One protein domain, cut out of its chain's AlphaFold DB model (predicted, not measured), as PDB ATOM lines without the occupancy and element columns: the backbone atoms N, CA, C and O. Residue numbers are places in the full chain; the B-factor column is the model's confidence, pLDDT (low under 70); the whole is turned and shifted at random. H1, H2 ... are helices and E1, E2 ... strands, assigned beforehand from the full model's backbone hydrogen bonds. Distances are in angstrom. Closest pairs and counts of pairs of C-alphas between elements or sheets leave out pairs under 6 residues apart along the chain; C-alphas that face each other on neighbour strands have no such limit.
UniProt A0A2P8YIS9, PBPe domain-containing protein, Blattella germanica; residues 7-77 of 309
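This is residues 7 to 77 of the 309 residues of the protein "PBPe domain-containing protein" of Blattella germanica (UniProt A0A2P8YIS9). A strongly twisted sheet, E1 E2 E3 E4, makes the body, with one-turn helices H1 and H2 on opposite sides of it, each only grazing it. The 71 printed residues, class mixed, helices and strands, run E1 H1 E2 E3 E4 H2; the sheet is mixed. The whole is compact, radius of gyration of the C-alphas 12.4 A, spanning 39 by 27 by 15 A.

E1, residues 7 to 10, H1, residues 14 to 17, and E2, residues 27 to 34, form a strand-helix-strand unit, parallel neighbour strands with a helix between, its crossover right-handed; N 7 and O 27 are within hydrogen-bond range, 2.9 A. E2, E3, residues 37 to 44, and E4, residues 53 to 61, form a meander, each strand antiparallel to the one before: N 30 and O 41, 2.8 A; N 42 and O 55, 2.7 A. H2, residues 72 to 75, and H1 are apart, both too short for an O i to N i+4 pair; each has 1 O i to N i+3 pair within range.

E1, 10.1 A, begins at C-alpha 7 (206.913, 285.482, 231.692). E2, E3 and E4 measure 21.9, 22.7 and 24.5 A. H2 ends at C-alpha 75 (190.471, 282.617, 230.341).

The farthest C-alphas, Glu 49 and Gly 63, are 39.5 A apart. The printed part has no cut and no long link; residues 62 to 63 have pLDDT under 70.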
ATOM      1  N   TRP A   7     205.828 285.516 232.660       88.06
ATOM      2  CA  TRP A   7     206.913 285.482 231.692       88.06
ATOM      3  C   TRP A   7     206.410 285.993 230.356       88.06
ATOM      4  O   TRP A   7     205.332 285.610 229.909       88.06
ATOM      5  N   ILE A   8     207.212 286.838 229.719       88.31
ATOM      6  CA  ILE A   8     207.042 287.197 228.320       88.31
ATOM      7  C   ILE A   8     208.347 286.888 227.600       88.31
ATOM      8  O   ILE A   8     209.427 287.233 228.085       88.31
ATOM      9  N   VAL A   9     208.245 286.186 226.484       89.19
ATOM     10  CA  VAL A   9     209.385 285.796 225.661       89.19
ATOM     11  C   VAL A   9     209.159 286.345 224.266       89.19
ATOM     12  O   VAL A   9     208.061 286.224 223.732       89.19
ATOM     13  N   PHE A  10     210.185 286.967 223.699       86.62
ATOM     14  CA  PHE A  10     210.129 287.580 222.378       86.62
ATOM     15  C   PHE A  10     210.841 286.702 221.359       86.62
ATOM     16  O   PHE A  10     211.890 286.138 221.676       86.62
ATOM     17  N   ASP A  11     210.287 286.647 220.148       76.50
ATOM     18  CA  ASP A  11     210.969 286.122 218.959       76.50
ATOM     19  C   ASP A  11     211.509 284.691 219.156       76.50
ATOM     20  O   ASP A  11     212.683 284.383 218.944       76.50
ATOM     21  N   GLN A  12     210.647 283.808 219.666       78.44
ATOM     22  CA  GLN A  12     210.924 282.377 219.804       78.44
ATOM     23  C   GLN A  12     209.890 281.571 219.028       78.44
ATOM     24  O   GLN A  12     208.725 281.945 218.915       78.44
ATOM     25  N   THR A  13     210.301 280.411 218.528       78.75
ATOM     26  CA  THR A  13     209.388 279.495 217.838       78.75
ATOM     27  C   THR A  13     208.742 278.515 218.815       78.75
ATOM     28  O   THR A  13     209.351 278.084 219.797       78.75
ATOM     29  N   GLU A  14     207.505 278.096 218.532       76.50
ATOM     30  CA  GLU A  14     206.792 277.109 219.357       76.50
ATOM     31  C   GLU A  14     207.597 275.814 219.541       76.50
ATOM     32  O   GLU A  14     207.577 275.211 220.612       76.50
ATOM     33  N   SER A  15     208.346 275.399 218.513       78.62
ATOM     34  CA  SER A  15     209.217 274.220 218.526       78.62
ATOM     35  C   SER A  15     210.331 274.309 219.570       78.62
ATOM     36  O   SER A  15     210.617 273.301 220.216       78.62
ATOM     37  N   GLN A  16     210.906 275.493 219.796       80.56
ATOM     38  CA  GLN A  16     211.932 275.722 220.821       80.56
ATOM     39  C   GLN A  16     211.354 275.621 222.239       80.56
ATOM     40  O   GLN A  16     212.022 275.153 223.160       80.56
ATOM     41  N   LEU A  17     210.081 275.989 222.409       82.19
ATOM     42  CA  LEU A  17     209.388 275.970 223.698       82.19
ATOM     43  C   LEU A  17     208.714 274.626 224.012       82.19
ATOM     44  O   LEU A  17     208.268 274.415 225.142       82.19
ATOM     45  N   LYS A  18     208.692 273.671 223.070       80.38
ATOM     46  CA  LYS A  18     208.097 272.339 223.285       80.38
ATOM     47  C   LYS A  18     208.719 271.590 224.460       80.38
ATOM     48  O   LYS A  18     208.001 270.885 225.161       80.38
ATOM     49  N   HIS A  19     210.018 271.737 224.703       82.50
ATOM     50  CA  HIS A  19     210.692 271.028 225.797       82.50
ATOM     51  C   HIS A  19     210.470 271.673 227.171       82.50
ATOM     52  O   HIS A  19     210.780 271.066 228.197       82.50
ATOM     53  N   LEU A  20     209.904 272.883 227.214       83.81
ATOM     54  CA  LEU A  20     209.658 273.594 228.457       83.81
ATOM     55  C   LEU A  20     208.346 273.126 229.100       83.81
ATOM     56  O   LEU A  20     207.272 273.147 228.491       83.81
ATOM     57  N   ASN A  21     208.417 272.725 230.370       83.00
ATOM     58  CA  ASN A  21     207.228 272.389 231.147       83.00
ATOM     59  C   ASN A  21     206.586 273.664 231.718       83.00
ATOM     60  O   ASN A  21     206.864 274.070 232.853       83.00
ATOM     61  N   ILE A  22     205.749 274.303 230.900       87.38
ATOM     62  CA  ILE A  22     204.971 275.486 231.274       87.38
ATOM     63  C   ILE A  22     203.678 275.028 231.955       87.38
ATOM     64  O   ILE A  22     202.771 274.514 231.309       87.38
ATOM     65  N   SER A  23     203.608 275.195 233.274       83.81
ATOM     66  CA  SER A  23     202.468 274.760 234.089       83.81
ATOM     67  C   SER A  23     201.232 275.649 233.895       83.81
ATOM     68  O   SER A  23     201.340 276.830 233.569       83.81
ATOM     69  N   PHE A  24     200.046 275.098 234.149       82.62
ATOM     70  CA  PHE A  24     198.765 275.796 234.015       82.62
ATOM     71  C   PHE A  24     198.585 276.997 234.963       82.62
ATOM     72  O   PHE A  24     197.771 277.877 234.704       82.62
ATOM     73  N   ASP A  25     199.333 277.066 236.057       79.88
ATOM     74  CA  ASP A  25     199.328 278.180 237.013       79.88
ATOM     75  C   ASP A  25     200.354 279.283 236.672       79.88
ATOM     76  O   ASP A  25     200.538 280.228 237.442       79.88
ATOM     77  N   CYS A  26     201.038 279.166 235.529       85.44
ATOM     78  CA  CYS A  26     201.994 280.141 235.009       85.44
ATOM     79  C   CYS A  26     201.354 281.004 233.907       85.44
ATOM     80  O   CYS A  26     200.691 280.480 233.004       85.44
ATOM     81  N   GLU A  27     201.568 282.323 233.960       87.81
ATOM     82  CA  GLU A  27     201.198 283.252 232.883       87.81
ATOM     83  C   GLU A  27     202.417 283.429 231.972       87.81
ATOM     84  O   GLU A  27     203.303 284.236 232.250       87.81
ATOM     85  N   PHE A  28     202.490 282.608 230.925       90.56
ATOM     86  CA  PHE A  28     203.593 282.588 229.973       90.56
ATOM     87  C   PHE A  28     203.094 283.071 228.613       90.56
ATOM     88  O   PHE A  28     202.190 282.466 228.032       90.56
ATOM     89  N   LEU A  29     203.673 284.166 228.129       90.44
ATOM     90  CA  LEU A  29     203.294 284.829 226.889       90.44
ATOM     91  C   LEU A  29     204.451 284.767 225.888       90.44
ATOM     92  O   LEU A  29     205.591 285.084 226.224       90.44
ATOM     93  N   LEU A  30     204.149 284.381 224.656       90.94
ATOM     94  CA  LEU A  30     205.046 284.486 223.514       90.94
ATOM     95  C   LEU A  30     204.635 285.695 222.684       90.94
ATOM     96  O   LEU A  30     203.489 285.778 222.247       90.94
ATOM     97  N   ALA A  31     205.573 286.610 222.483       89.00
ATOM     98  CA  ALA A  31     205.410 287.798 221.671       89.00
ATOM     99  C   ALA A  31     206.115 287.611 220.327       89.00
ATOM    100  O   ALA A  31     207.347 287.585 220.266       89.00
ATOM    101  N   ASN A  32     205.317 287.521 219.264       88.25
ATOM    102  CA  ASN A  32     205.807 287.443 217.895       88.25
ATOM    103  C   ASN A  32     205.532 288.758 217.170       88.25
ATOM    104  O   ASN A  32     204.492 289.389 217.375       88.25
ATOM    105  N   TRP A  33     206.482 289.159 216.334       84.44
ATOM    106  CA  TRP A  33     206.371 290.341 215.493       84.44
ATOM    107  C   TRP A  33     205.947 289.922 214.091       84.44
ATOM    108  O   TRP A  33     206.702 289.238 213.412       84.44
ATOM    109  N   ASP A  34     204.767 290.368 213.666       81.00
ATOM    110  CA  ASP A  34     204.255 290.174 212.307       81.00
ATOM    111  C   ASP A  34     203.857 291.537 211.730       81.00
ATOM    112  O   ASP A  34     202.960 292.194 212.260       81.00
ATOM    113  N   ASP A  35     204.532 291.979 210.663       79.38
ATOM    114  CA  ASP A  35     204.192 293.179 209.875       79.38
ATOM    115  C   ASP A  35     203.853 294.439 210.704       79.38
ATOM    116  O   ASP A  35     202.914 295.183 210.418       79.38
ATOM    117  N   GLY A  36     204.629 294.696 211.763       78.88
ATOM    118  CA  GLY A  36     204.459 295.870 212.634       78.88
ATOM    119  C   GLY A  36     203.397 295.724 213.734       78.88
ATOM    120  O   GLY A  36     203.140 296.692 214.453       78.88
ATOM    121  N   VAL A  37     202.819 294.531 213.903       83.69
ATOM    122  CA  VAL A  37     201.904 294.162 214.993       83.69
ATOM    123  C   VAL A  37     202.577 293.138 215.906       83.69
ATOM    124  O   VAL A  37     203.168 292.164 215.440       83.69
ATOM    125  N   VAL A  38     202.476 293.340 217.223       86.81
ATOM    126  CA  VAL A  38     202.916 292.339 218.207       86.81
ATOM    127  C   VAL A  38     201.734 291.444 218.549       86.81
ATOM    128  O   VAL A  38     200.794 291.905 219.200       86.81
ATOM    129  N   ARG A  39     201.798 290.172 218.147       88.12
ATOM    130  CA  ARG A  39     200.805 289.153 218.509       88.12
ATOM    131  C   ARG A  39     201.261 288.398 219.747       88.12
ATOM    132  O   ARG A  39     202.351 287.815 219.751       88.12
ATOM    133  N   LEU A  40     200.435 288.391 220.792       89.19
ATOM    134  CA  LEU A  40     200.698 287.614 221.999       89.19
ATOM    135  C   LEU A  40     199.933 286.297 221.979       89.19
ATOM    136  O   LEU A  40     198.706 286.262 221.870       89.19
ATOM    137  N   HIS A  41     200.669 285.216 222.205       90.00
ATOM    138  CA  HIS A  41     200.114 283.895 222.444       90.00
ATOM    139  C   HIS A  41     200.378 283.478 223.885       90.00
ATOM    140  O   HIS A  41     201.489 283.596 224.391       90.00
ATOM    141  N   GLU A  42     199.356 282.977 224.559       90.38
ATOM    142  CA  GLU A  42     199.458 282.362 225.872       90.38
ATOM    143  C   GLU A  42     199.783 280.875 225.720       90.38
ATOM    144  O   GLU A  42     199.072 280.143 225.028       90.38
ATOM    145  N   LEU A  43     200.847 280.427 226.393       90.12
ATOM    146  CA  LEU A  43     201.306 279.043 226.351       90.12
ATOM    147  C   LEU A  43     201.180 278.394 227.718       90.12
ATOM    148  O   LEU A  43     201.569 278.969 228.733       90.12
ATOM    149  N   TYR A  44     200.647 277.177 227.750       88.12
ATOM    150  CA  TYR A  44     200.559 276.388 228.974       88.12
ATOM    151  C   TYR A  44     200.286 274.916 228.683       88.12
ATOM    152  O   TYR A  44     199.813 274.543 227.614       88.12
ATOM    153  N   ARG A  45     200.558 274.061 229.665       86.56
ATOM    154  CA  ARG A  45     200.152 272.657 229.685       86.56
ATOM    155  C   ARG A  45     199.191 272.435 230.837       86.56
ATOM    156  O   ARG A  45     199.393 272.957 231.932       86.56
ATOM    157  N   ILE A  46     198.167 271.622 230.601       83.00
ATOM    158  CA  ILE A  46     197.244 271.186 231.658       83.00
ATOM    159  C   ILE A  46     197.971 270.261 232.646       83.00
ATOM    160  O   ILE A  46     197.743 270.326 233.850       83.00
ATOM    161  N   SER A  47     198.870 269.418 232.138       77.81
ATOM    162  CA  SER A  47     199.753 268.554 232.922       77.81
ATOM    163  C   SER A  47     201.036 268.265 232.117       77.81
ATOM    164  O   SER A  47     200.999 268.372 230.890       77.81
ATOM    165  N   PRO A  48     202.169 267.909 232.761       77.50
ATOM    166  CA  PRO A  48     203.447 267.661 232.079       77.50
ATOM    167  C   PRO A  48     203.387 266.606 230.964       77.50
ATOM    168  O   PRO A  48     204.213 266.625 230.057       77.50
ATOM    169  N   GLU A  49     202.414 265.698 231.035       78.38
ATOM    170  CA  GLU A  49     202.202 264.599 230.083       78.38
ATOM    171  C   GLU A  49     201.443 265.037 228.819       78.38
ATOM    172  O   GLU A  49     201.451 264.334 227.812       78.38
ATOM    173  N   TYR A  50     200.797 266.205 228.854       79.94
ATOM    174  CA  TYR A  50     199.924 266.694 227.786       79.94
ATOM    175  C   TYR A  50     200.620 267.724 226.908       79.94
ATOM    176  O   TYR A  50     201.507 268.421 227.405       79.94
ATOM    177  N   PRO A  51     200.230 267.850 225.622       86.19
ATOM    178  CA  PRO A  51     200.857 268.772 224.680       86.19
ATOM    179  C   PRO A  51     200.764 270.233 225.133       86.19
ATOM    180  O   PRO A  51     199.911 270.615 225.935       86.19
ATOM    181  N   LEU A  52     201.680 271.049 224.611       87.94
ATOM    182  CA  LEU A  52     201.680 272.489 224.836       87.94
ATOM    183  C   LEU A  52     200.472 273.103 224.130       87.94
ATOM    184  O   LEU A  52     200.324 272.942 222.921       87.94
ATOM    185  N   LEU A  53     199.623 273.789 224.887       88.12
ATOM    186  CA  LEU A  53     198.502 274.541 224.350       88.12
ATOM    187  C   LEU A  53     198.961 275.958 224.045       88.12
ATOM    188  O   LEU A  53     199.604 276.595 224.881       88.12
ATOM    189  N   VAL A  54     198.589 276.432 222.861       89.38
ATOM    190  CA  VAL A  54     198.821 277.797 222.397       89.38
ATOM    191  C   VAL A  54     197.453 278.435 222.200       89.38
ATOM    192  O   VAL A  54     196.600 277.898 221.490       89.38
ATOM    193  N   LYS A  55     197.201 279.539 222.897       88.81
ATOM    194  CA  LYS A  55     195.952 280.296 222.795       88.81
ATOM    195  C   LYS A  55     196.273 281.740 222.459       88.81
ATOM    196  O   LYS A  55     197.214 282.305 223.000       88.81
ATOM    197  N   GLU A  56     195.478 282.338 221.591       88.12
ATOM    198  CA  GLU A  56     195.589 283.759 221.285       88.12
ATOM    199  C   GLU A  56     195.253 284.581 222.539       88.12
ATOM    200  O   GLU A  56     194.223 284.360 223.184       88.12
ATOM    201  N   PHE A  57     196.161 285.476 222.929       87.94
ATOM    202  CA  PHE A  57     195.981 286.340 224.093       87.94
ATOM    203  C   PHE A  57     195.495 287.723 223.674       87.94
ATOM    204  O   PHE A  57     194.615 288.272 224.329       87.94
ATOM    205  N   GLY A  58     196.050 288.270 222.596       87.19
ATOM    206  CA  GLY A  58     195.664 289.559 222.036       87.19
ATOM    207  C   GLY A  58     196.811 290.211 221.277       87.19
ATOM    208  O   GLY A  58     197.949 289.736 221.312       87.19
ATOM    209  N   ASP A  59     196.505 291.345 220.661       87.56
ATOM    210  CA  ASP A  59     197.403 292.047 219.755       87.56
ATOM    211  C   ASP A  59     197.695 293.463 220.261       87.56
ATOM    212  O   ASP A  59     196.873 294.119 220.916       87.56
ATOM    213  N   SER A  60     198.887 293.953 219.935       80.81
ATOM    214  CA  SER A  60     199.304 295.323 220.210       80.81
ATOM    215  C   SER A  60     199.744 296.004 218.919       80.81
ATOM    216  O   SER A  60     200.740 295.616 218.308       80.81
ATOM    217  N   THR A  61     199.029 297.062 218.541       80.31
ATOM    218  CA  THR A  61     199.413 298.014 217.487       80.31
ATOM    219  C   THR A  61     199.844 299.329 218.135       80.31
ATOM    220  O   THR A  61     199.434 299.612 219.258       80.31
ATOM    221  N   PHE A  62     200.699 300.127 217.481       68.25
ATOM    222  CA  PHE A  62     201.247 301.390 218.009       68.25
ATOM    223  C   PHE A  62     200.178 302.265 218.711       68.25
ATOM    224  O   PHE A  62     199.449 303.017 218.071       68.25
ATOM    225  N   GLY A  63     200.085 302.149 220.045       66.50
ATOM    226  CA  GLY A  63     199.168 302.898 220.915       66.50
ATOM    227  C   GLY A  63     197.872 302.191 221.350       66.50
ATOM    228  O   GLY A  63     197.250 302.659 222.302       66.50
ATOM    229  N   THR A  64     197.470 301.068 220.739       71.38
ATOM    230  CA  THR A  64     196.222 300.350 221.082       71.38
ATOM    231  C   THR A  64     196.502 298.891 221.431       71.38
ATOM    232  O   THR A  64     197.144 298.171 220.672       71.38
ATOM    233  N   THR A  65     195.996 298.439 222.582       78.62
ATOM    234  CA  THR A  65     196.165 297.058 223.058       78.62
ATOM    235  C   THR A  65     194.819 296.370 223.250       78.62
ATOM    236  O   THR A  65     193.919 296.922 223.887       78.62
ATOM    237  N   SER A  66     194.671 295.155 222.723       80.50
ATOM    238  CA  SER A  66     193.443 294.354 222.829       80.50
ATOM    239  C   SER A  66     193.546 293.278 223.916       80.50
ATOM    240  O   SER A  66     193.262 292.104 223.699       80.50
ATOM    241  N   TRP A  67     193.947 293.667 225.132       82.06
ATOM    242  CA  TRP A  67     194.134 292.699 226.216       82.06
ATOM    243  C   TRP A  67     192.817 292.208 226.838       82.06
ATOM    244  O   TRP A  67     191.917 293.005 227.133       82.06
ATOM    245  N   PRO A  68     192.717 290.908 227.162       82.38
ATOM    246  CA  PRO A  68     191.574 290.366 227.866       82.38
ATOM    247  C   PRO A  68     191.574 290.854 229.317       82.38
ATOM    248  O   PRO A  68     192.486 290.582 230.095       82.38
ATOM    249  N   LYS A  69     190.483 291.511 229.726       82.38
ATOM    250  CA  LYS A  69     190.263 291.950 231.121       82.38
ATOM    251  C   LYS A  69     190.031 290.787 232.099       82.38
ATOM    252  O   LYS A  69     189.978 290.987 233.310       82.38
ATOM    253  N   ALA A  70     189.832 289.571 231.590       83.69
ATOM    254  CA  ALA A  70     189.621 288.377 232.398       83.69
ATOM    255  C   ALA A  70     190.956 287.828 232.932       83.69
ATOM    256  O   ALA A  70     191.916 287.685 232.179       83.69
ATOM    257  N   GLY A  71     191.002 287.475 234.221       82.88
ATOM    258  CA  GLY A  71     192.175 286.844 234.840       82.88
ATOM    259  C   GLY A  71     192.480 285.439 234.298       82.88
ATOM    260  O   GLY A  71     191.614 284.800 233.701       82.88
ATOM    261  N   LEU A  72     193.697 284.948 234.567       83.75
ATOM    262  CA  LEU A  72     194.286 283.689 234.073       83.75
ATOM    263  C   LEU A  72     193.295 282.511 233.989       83.75
ATOM    264  O   LEU A  72     192.944 282.048 232.906       83.75
ATOM    265  N   TYR A  73     192.769 282.069 235.134       80.31
ATOM    266  CA  TYR A  73     191.849 280.926 235.225       80.31
ATOM    267  C   TYR A  73     190.505 281.172 234.540       80.31
ATOM    268  O   TYR A  73     189.865 280.255 234.033       80.31
ATOM    269  N   ARG A  74     190.075 282.436 234.486       83.88
ATOM    270  CA  ARG A  74     188.828 282.825 233.826       83.88
ATOM    271  C   ARG A  74     188.961 282.817 232.304       83.88
ATOM    272  O   ARG A  74     187.928 282.743 231.641       83.88
ATOM    273  N   ARG A  75     190.181 282.877 231.761       85.88
ATOM    274  CA  ARG A  75     190.471 282.617 230.341       85.88
ATOM    275  C   ARG A  75     190.624 281.118 230.074       85.88
ATOM    276  O   ARG A  75     190.088 280.610 229.097       85.88
ATOM    277  N   ARG A  76     191.255 280.385 230.994       85.75
ATOM    278  CA  ARG A  76     191.500 278.934 230.901       85.75
ATOM    279  C   ARG A  76     190.355 278.097 231.499       85.75
ATOM    280  O   ARG A  76     190.568 277.285 232.391       85.75
ATOM    281  N   ARG A  77     189.115 278.303 231.035       77.81
ATOM    282  CA  ARG A  77     187.921 277.614 231.589       77.81
ATOM    283  C   ARG A  77     187.707 276.187 231.086       77.81
ATOM    284  O   ARG A  77     186.843 275.492 231.607       77.81
TER     285      ARG A  77